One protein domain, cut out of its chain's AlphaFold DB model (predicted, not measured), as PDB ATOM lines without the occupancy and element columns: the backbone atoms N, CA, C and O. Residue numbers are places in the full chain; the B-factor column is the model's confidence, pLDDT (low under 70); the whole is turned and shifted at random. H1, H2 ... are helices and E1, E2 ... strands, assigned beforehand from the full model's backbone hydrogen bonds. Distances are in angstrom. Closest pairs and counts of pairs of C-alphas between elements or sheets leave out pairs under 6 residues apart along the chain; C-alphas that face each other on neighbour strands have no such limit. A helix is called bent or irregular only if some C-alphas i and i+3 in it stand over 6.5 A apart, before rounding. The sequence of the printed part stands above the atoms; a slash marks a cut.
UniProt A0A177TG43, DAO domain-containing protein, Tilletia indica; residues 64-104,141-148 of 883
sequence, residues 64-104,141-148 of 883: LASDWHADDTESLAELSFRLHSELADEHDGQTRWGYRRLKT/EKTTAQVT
ATOM      1  N   LEU A  64     -30.121 -24.336   1.281       97.06
ATOM      2  CA  LEU A  64     -29.361 -24.179   2.516       97.06
ATOM      3  C   LEU A  64     -30.262 -23.541   3.580       97.06
ATOM      4  O   LEU A  64     -30.913 -22.531   3.315       97.06
ATOM      5  N   ALA A  65     -30.252 -24.103   4.784       96.31
ATOM      6  CA  ALA A  65     -30.924 -23.560   5.960       96.31
ATOM      7  C   ALA A  65     -30.035 -23.787   7.189       96.31
ATOM      8  O   ALA A  65     -29.412 -24.851   7.282       96.31
ATOM      9  N   SER A  66     -29.968 -22.825   8.109       95.75
ATOM     10  CA  SER A  66     -29.234 -22.966   9.379       95.75
ATOM     11  C   SER A  66     -30.010 -23.746  10.442       95.75
ATOM     12  O   SER A  66     -29.410 -24.407  11.278       95.75
ATOM     13  N   ASP A  67     -31.338 -23.666  10.397       93.25
ATOM     14  CA  ASP A  67     -32.285 -23.958  11.482       93.25
ATOM     15  C   ASP A  67     -33.206 -25.165  11.209       93.25
ATOM     16  O   ASP A  67     -33.888 -25.651  12.105       93.25
ATOM     17  N   TRP A  68     -33.206 -25.715   9.991       92.81
ATOM     18  CA  TRP A  68     -34.051 -26.859   9.601       92.81
ATOM     19  C   TRP A  68     -33.473 -28.237   9.988       92.81
ATOM     20  O   TRP A  68     -33.599 -29.211   9.237       92.81
ATOM     21  N   HIS A  69     -32.792 -28.335  11.131       91.94
ATOM     22  CA  HIS A  69     -32.019 -29.520  11.527       91.94
ATOM     23  C   HIS A  69     -32.344 -29.931  12.962       91.94
ATOM     24  O   HIS A  69     -32.775 -29.116  13.766       91.94
ATOM     25  N   ALA A  70     -32.147 -31.210  13.283       92.62
ATOM     26  CA  ALA A  70     -32.277 -31.691  14.657       92.62
ATOM     27  C   ALA A  70     -31.002 -31.391  15.462       92.62
ATOM     28  O   ALA A  70     -29.920 -31.289  14.879       92.62
ATOM     29  N   ASP A  71     -31.133 -31.346  16.787       93.44
ATOM     30  CA  ASP A  71     -30.116 -31.025  17.799       93.44
ATOM     31  C   ASP A  71     -28.759 -31.715  17.522       93.44
ATOM     32  O   ASP A  71     -27.710 -31.069  17.512       93.44
ATOM     33  N   ASP A  72     -28.786 -33.011  17.169       94.94
ATOM     34  CA  ASP A  72     -27.630 -33.846  16.770       94.94
ATOM     35  C   ASP A  72     -26.782 -33.261  15.611       94.94
ATOM     36  O   ASP A  72     -25.672 -33.725  15.336       94.94
ATOM     37  N   THR A  73     -27.327 -32.289  14.876       94.94
ATOM     38  CA  THR A  73     -26.797 -31.730  13.622       94.94
ATOM     39  C   THR A  73     -26.864 -30.202  13.523       94.94
ATOM     40  O   THR A  73     -26.243 -29.647  12.616       94.94
ATOM     41  N   GLU A  74     -27.546 -29.514  14.442       94.44
ATOM     42  CA  GLU A  74     -27.751 -28.054  14.447       94.44
ATOM     43  C   GLU A  74     -26.428 -27.276  14.333       94.44
ATOM     44  O   GLU A  74     -26.226 -26.507  13.395       94.44
ATOM     45  N   SER A  75     -25.463 -27.563  15.212       95.56
ATOM     46  CA  SER A  75     -24.139 -26.910  15.202       95.56
ATOM     47  C   SER A  75     -23.333 -27.131  13.910       95.56
ATOM     48  O   SER A  75     -22.503 -26.298  13.542       95.56
ATOM     49  N   LEU A  76     -23.579 -28.228  13.182       95.00
ATOM     50  CA  LEU A  76     -22.975 -28.467  11.867       95.00
ATOM     51  C   LEU A  76     -23.695 -27.674  10.766       95.00
ATOM     52  O   LEU A  76     -23.046 -27.221   9.822       95.00
ATOM     53  N   ALA A  77     -25.010 -27.493  10.885       94.75
ATOM     54  CA  ALA A  77     -25.794 -26.674   9.973       94.75
ATOM     55  C   ALA A  77     -25.441 -25.190  10.099       94.75
ATOM     56  O   ALA A  77     -25.116 -24.574   9.086       94.75
ATOM     57  N   GLU A  78     -25.401 -24.645  11.319       95.12
ATOM     58  CA  GLU A  78     -24.950 -23.276  11.600       95.12
ATOM     59  C   GLU A  78     -23.550 -23.025  11.012       95.12
ATOM     60  O   GLU A  78     -23.350 -22.100  10.217       95.12
ATOM     61  N   LEU A  79     -22.592 -23.909  11.325       96.25
ATOM     62  CA  LEU A  79     -21.225 -23.850  10.811       96.25
ATOM     63  C   LEU A  79     -21.181 -23.885   9.277       96.25
ATOM     64  O   LEU A  79     -20.543 -23.033   8.664       96.25
ATOM     65  N   SER A  80     -21.860 -24.850   8.646       96.00
ATOM     66  CA  SER A  80     -21.869 -24.986   7.184       96.00
ATOM     67  C   SER A  80     -22.532 -23.787   6.507       96.00
ATOM     68  O   SER A  80     -22.074 -23.339   5.457       96.00
ATOM     69  N   PHE A  81     -23.603 -23.258   7.093       97.62
ATOM     70  CA  PHE A  81     -24.377 -22.150   6.553       97.62
ATOM     71  C   PHE A  81     -23.616 -20.820   6.629       97.62
ATOM     72  O   PHE A  81     -23.604 -20.070   5.649       97.62
ATOM     73  N   ARG A  82     -22.902 -20.569   7.736       97.62
ATOM     74  CA  ARG A  82     -21.960 -19.446   7.857       97.62
ATOM     75  C   ARG A  82     -20.805 -19.574   6.859       97.62
ATOM     76  O   ARG A  82     -20.568 -18.637   6.100       97.62
ATOM     77  N   LEU A  83     -20.160 -20.744   6.786       97.56
ATOM     78  CA  LEU A  83     -19.071 -21.005   5.834       97.56
ATOM     79  C   LEU A  83     -19.509 -20.832   4.367       97.56
ATOM     80  O   LEU A  83     -18.707 -20.408   3.541       97.56
ATOM     81  N   HIS A  84     -20.769 -21.123   4.020       98.06
ATOM     82  CA  HIS A  84     -21.292 -20.847   2.677       98.06
ATOM     83  C   HIS A  84     -21.399 -19.348   2.353       98.06
ATOM     84  O   HIS A  84     -21.271 -19.010   1.178       98.06
ATOM     85  N   SER A  85     -21.628 -18.475   3.346       97.81
ATOM     86  CA  SER A  85     -21.562 -17.018   3.147       97.81
ATOM     87  C   SER A  85     -20.112 -16.574   3.019       97.81
ATOM     88  O   SER A  85     -19.744 -16.042   1.983       97.81
ATOM     89  N   GLU A  86     -19.268 -16.905   4.002       97.75
ATOM     90  CA  GLU A  86     -17.854 -16.495   4.040       97.75
ATOM     91  C   GLU A  86     -17.108 -16.873   2.749       97.75
ATOM     92  O   GLU A  86     -16.435 -16.039   2.151       97.75
ATOM     93  N   LEU A  87     -17.315 -18.097   2.247       97.56
ATOM     94  CA  LEU A  87     -16.744 -18.563   0.981       97.56
ATOM     95  C   LEU A  87     -17.283 -17.794  -0.243       97.56
ATOM     96  O   LEU A  87     -16.573 -17.635  -1.235       97.56
ATOM     97  N   ALA A  88     -18.545 -17.356  -0.212       98.25
ATOM     98  CA  ALA A  88     -19.146 -16.570  -1.287       98.25
ATOM     99  C   ALA A  88     -18.678 -15.109  -1.263       98.25
ATOM    100  O   ALA A  88     -18.443 -14.542  -2.331       98.25
ATOM    101  N   ASP A  89     -18.488 -14.545  -0.072       98.19
ATOM    102  CA  ASP A  89     -17.963 -13.201   0.149       98.19
ATOM    103  C   ASP A  89     -16.462 -13.119  -0.228       98.19
ATOM    104  O   ASP A  89     -16.039 -12.159  -0.870       98.19
ATOM    105  N   GLU A  90     -15.661 -14.155   0.071       97.31
ATOM    106  CA  GLU A  90     -14.224 -14.223  -0.276       97.31
ATOM    107  C   GLU A  90     -13.961 -14.408  -1.786       97.31
ATOM    108  O   GLU A  90     -12.922 -13.987  -2.304       97.31
ATOM    109  N   HIS A  91     -14.870 -15.066  -2.514       97.06
ATOM    110  CA  HIS A  91     -14.577 -15.586  -3.856       97.06
ATOM    111  C   HIS A  91     -15.633 -15.285  -4.933       97.06
ATOM    112  O   HIS A  91     -15.639 -15.980  -5.953       97.06
ATOM    113  N   ASP A  92     -16.502 -14.287  -4.733       98.00
ATOM    114  CA  ASP A  92     -17.603 -13.921  -5.648       98.00
ATOM    115  C   ASP A  92     -18.554 -15.103  -5.936       98.00
ATOM    116  O   ASP A  92     -18.850 -15.492  -7.070       98.00
ATOM    117  N   GLY A  93     -19.032 -15.730  -4.861       98.25
ATOM    118  CA  GLY A  93     -19.934 -16.878  -4.937       98.25
ATOM    119  C   GLY A  93     -21.310 -16.549  -5.508       98.25
ATOM    120  O   GLY A  93     -21.961 -17.434  -6.074       98.25
ATOM    121  N   GLN A  94     -21.740 -15.285  -5.416       97.81
ATOM    122  CA  GLN A  94     -22.976 -14.807  -6.035       97.81
ATOM    123  C   GLN A  94     -22.908 -14.943  -7.560       97.81
ATOM    124  O   GLN A  94     -23.810 -15.534  -8.154       97.81
ATOM    125  N   THR A  95     -21.825 -14.484  -8.195       98.19
ATOM    126  CA  THR A  95     -21.651 -14.618  -9.649       98.19
ATOM    127  C   THR A  95     -21.257 -16.040 -10.042       98.19
ATOM    128  O   THR A  95     -21.779 -16.585 -11.014       98.19
ATOM    129  N   ARG A  96     -20.343 -16.674  -9.293       97.81
ATOM    130  CA  ARG A  96     -19.678 -17.915  -9.731       97.81
ATOM    131  C   ARG A  96     -20.457 -19.199  -9.476       97.81
ATOM    132  O   ARG A  96     -20.327 -20.136 -10.258       97.81
ATOM    133  N   TRP A  97     -21.258 -19.269  -8.414       97.88
ATOM    134  CA  TRP A  97     -22.127 -20.423  -8.144       97.88
ATOM    135  C   TRP A  97     -23.535 -20.027  -7.688       97.88
ATOM    136  O   TRP A  97     -24.260 -20.850  -7.127       97.88
ATOM    137  N   GLY A  98     -23.956 -18.790  -7.960       97.94
ATOM    138  CA  GLY A  98     -25.322 -18.337  -7.716       97.94
ATOM    139  C   GLY A  98     -25.706 -18.236  -6.240       97.94
ATOM    140  O   GLY A  98     -26.902 -18.347  -5.956       97.94
ATOM    141  N   TYR A  99     -24.738 -18.077  -5.321       98.56
ATOM    142  CA  TYR A  99     -25.031 -17.900  -3.895       98.56
ATOM    143  C   TYR A  99     -25.971 -16.716  -3.689       98.56
ATOM    144  O   TYR A  99     -25.707 -15.603  -4.143       98.56
ATOM    145  N   ARG A 100     -27.075 -16.963  -2.993       98.12
ATOM    146  CA  ARG A 100     -28.050 -15.939  -2.632       98.12
ATOM    147  C   ARG A 100     -28.697 -16.267  -1.301       98.12
ATOM    148  O   ARG A 100     -28.983 -17.427  -1.013       98.12
ATOM    149  N   ARG A 101     -28.974 -15.219  -0.534       97.88
ATOM    150  CA  ARG A 101     -29.924 -15.220   0.580       97.88
ATOM    151  C   ARG A 101     -31.340 -15.093  -0.005       97.88
ATOM    152  O   ARG A 101     -31.488 -14.485  -1.065       97.88
ATOM    153  N   LEU A 102     -32.357 -15.676   0.625       96.06
ATOM    154  CA  LEU A 102     -33.753 -15.577   0.165       96.06
ATOM    155  C   LEU A 102     -34.738 -15.795   1.316       96.06
ATOM    156  O   LEU A 102     -34.414 -16.510   2.253       96.06
ATOM    157  N   LYS A 103     -35.964 -15.271   1.201       95.44
ATOM    158  CA  LYS A 103     -37.092 -15.759   2.009       95.44
ATOM    159  C   LYS A 103     -37.594 -17.088   1.478       95.44
ATOM    160  O   LYS A 103     -37.490 -17.378   0.288       95.44
ATOM    161  N   THR A 104     -38.128 -17.908   2.369       95.44
ATOM    162  CA  THR A 104     -38.531 -19.280   2.076       95.44
ATOM    163  C   THR A 104     -39.899 -19.572   2.654       95.44
ATOM    164  O   THR A 104     -40.167 -19.242   3.805       95.44
ATOM    165  N   GLU A 141     -33.939 -14.142   4.880       95.81
ATOM    166  CA  GLU A 141     -32.588 -13.915   4.368       95.81
ATOM    167  C   GLU A 141     -31.475 -14.093   5.430       95.81
ATOM    168  O   GLU A 141     -30.294 -14.061   5.074       95.81
ATOM    169  N   LYS A 142     -31.794 -14.311   6.718       96.06
ATOM    170  CA  LYS A 142     -30.843 -14.645   7.793       96.06
ATOM    171  C   LYS A 142     -30.733 -16.148   8.049       96.06
ATOM    172  O   LYS A 142     -29.629 -16.568   8.388       96.06
ATOM    173  N   THR A 143     -31.786 -16.945   7.846       96.62
ATOM    174  CA  THR A 143     -31.751 -18.401   8.105       96.62
ATOM    175  C   THR A 143     -31.720 -19.286   6.859       96.62
ATOM    176  O   THR A 143     -31.248 -20.419   6.953       96.62
ATOM    177  N   THR A 144     -32.096 -18.783   5.674       97.94
ATOM    178  CA  THR A 144     -32.082 -19.569   4.425       97.94
ATOM    179  C   THR A 144     -31.323 -18.926   3.253       97.94
ATOM    180  O   THR A 144     -31.145 -17.709   3.133       97.94
ATOM    181  N   ALA A 145     -30.784 -19.793   2.388       98.25
ATOM    182  CA  ALA A 145     -29.955 -19.443   1.235       98.25
ATOM    183  C   ALA A 145     -29.994 -20.540   0.146       98.25
ATOM    184  O   ALA A 145     -30.463 -21.655   0.373       98.25
ATOM    185  N   GLN A 146     -29.489 -20.245  -1.055       97.94
ATOM    186  CA  GLN A 146     -29.397 -21.207  -2.160       97.94
ATOM    187  C   GLN A 146     -28.102 -21.037  -2.964       97.94
ATOM    188  O   GLN A 146     -27.596 -19.927  -3.118       97.94
ATOM    189  N   VAL A 147     -27.598 -22.147  -3.511       98.19
ATOM    190  CA  VAL A 147     -26.456 -22.232  -4.441       98.19
ATOM    191  C   VAL A 147     -26.791 -23.093  -5.662       98.19
ATOM    192  O   VAL A 147     -27.744 -23.865  -5.641       98.19
ATOM    193  N   THR A 148     -25.957 -23.034  -6.700       97.50
ATOM    194  CA  THR A 148     -25.879 -24.036  -7.774       97.50
ATOM    195  C   THR A 148     -24.833 -25.100  -7.388       97.50
ATOM    196  O   THR A 148     -23.633 -24.824  -7.470       97.50
TER     197      THR A 148
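What this domain is: This is residues 64 to 104 and 141 to 148 of the 883 residues of the protein "DAO domain-containing protein" of Tilletia indica (UniProt A0A177TG43). One long helix, H1, makes the longest axis and runs over a small patch of extended chain, where E1 lies between residues 64 to 65 and 100 to 101; short H2 sits at the end of H1. The printed part has 49 residues, with two named helices and one named strand in the order H1, H2, E1, mostly helix. It is compact, with a radius of gyration of the C-alphas of 10.9 A, and elongated, spanning 33 by 21 by 16 A.

Where its parts are: Find C-alpha 71 at (-30.116, -31.025, 17.799); from there H1, residues 71 to 91, runs 30.8 A. It is irregular: C-alphas 72 and 75 are 7.9 A apart. Next comes H2, residues 93 to 97, 5.3 A. E1, residues 144 to 146, 7.3 A, ends at C-alpha 146, (-29.397, -21.207, -2.160).

How they stand to each other: Residues 64 to 65 pair antiparallel with 144 to 145 of E1, and residues 100 to 101 with 145 to 146. E1 pairs with no named strand. H1 and E1 are near each other, with 5 pairs of C-alphas within 10 A. H1 and H2 are close but not clearly touching; their closest C-alphas, Ala 88 and Gln 94, are 6.3 A apart. H2 and E1 are apart. Every O i to N i+4 pair is within hydrogen-bond range in H2, and 15 of 17 in H1.

The domain as a whole: The C-alphas farthest apart, Asp 72 and Thr 95, stand 33.2 A from each other. H1 to H2 is a tight link. Residues 105 to 140 are not printed; C-alphas 104 and 141 are 8.3 A apart across this cut. No printed residue is under 70 in pLDDT.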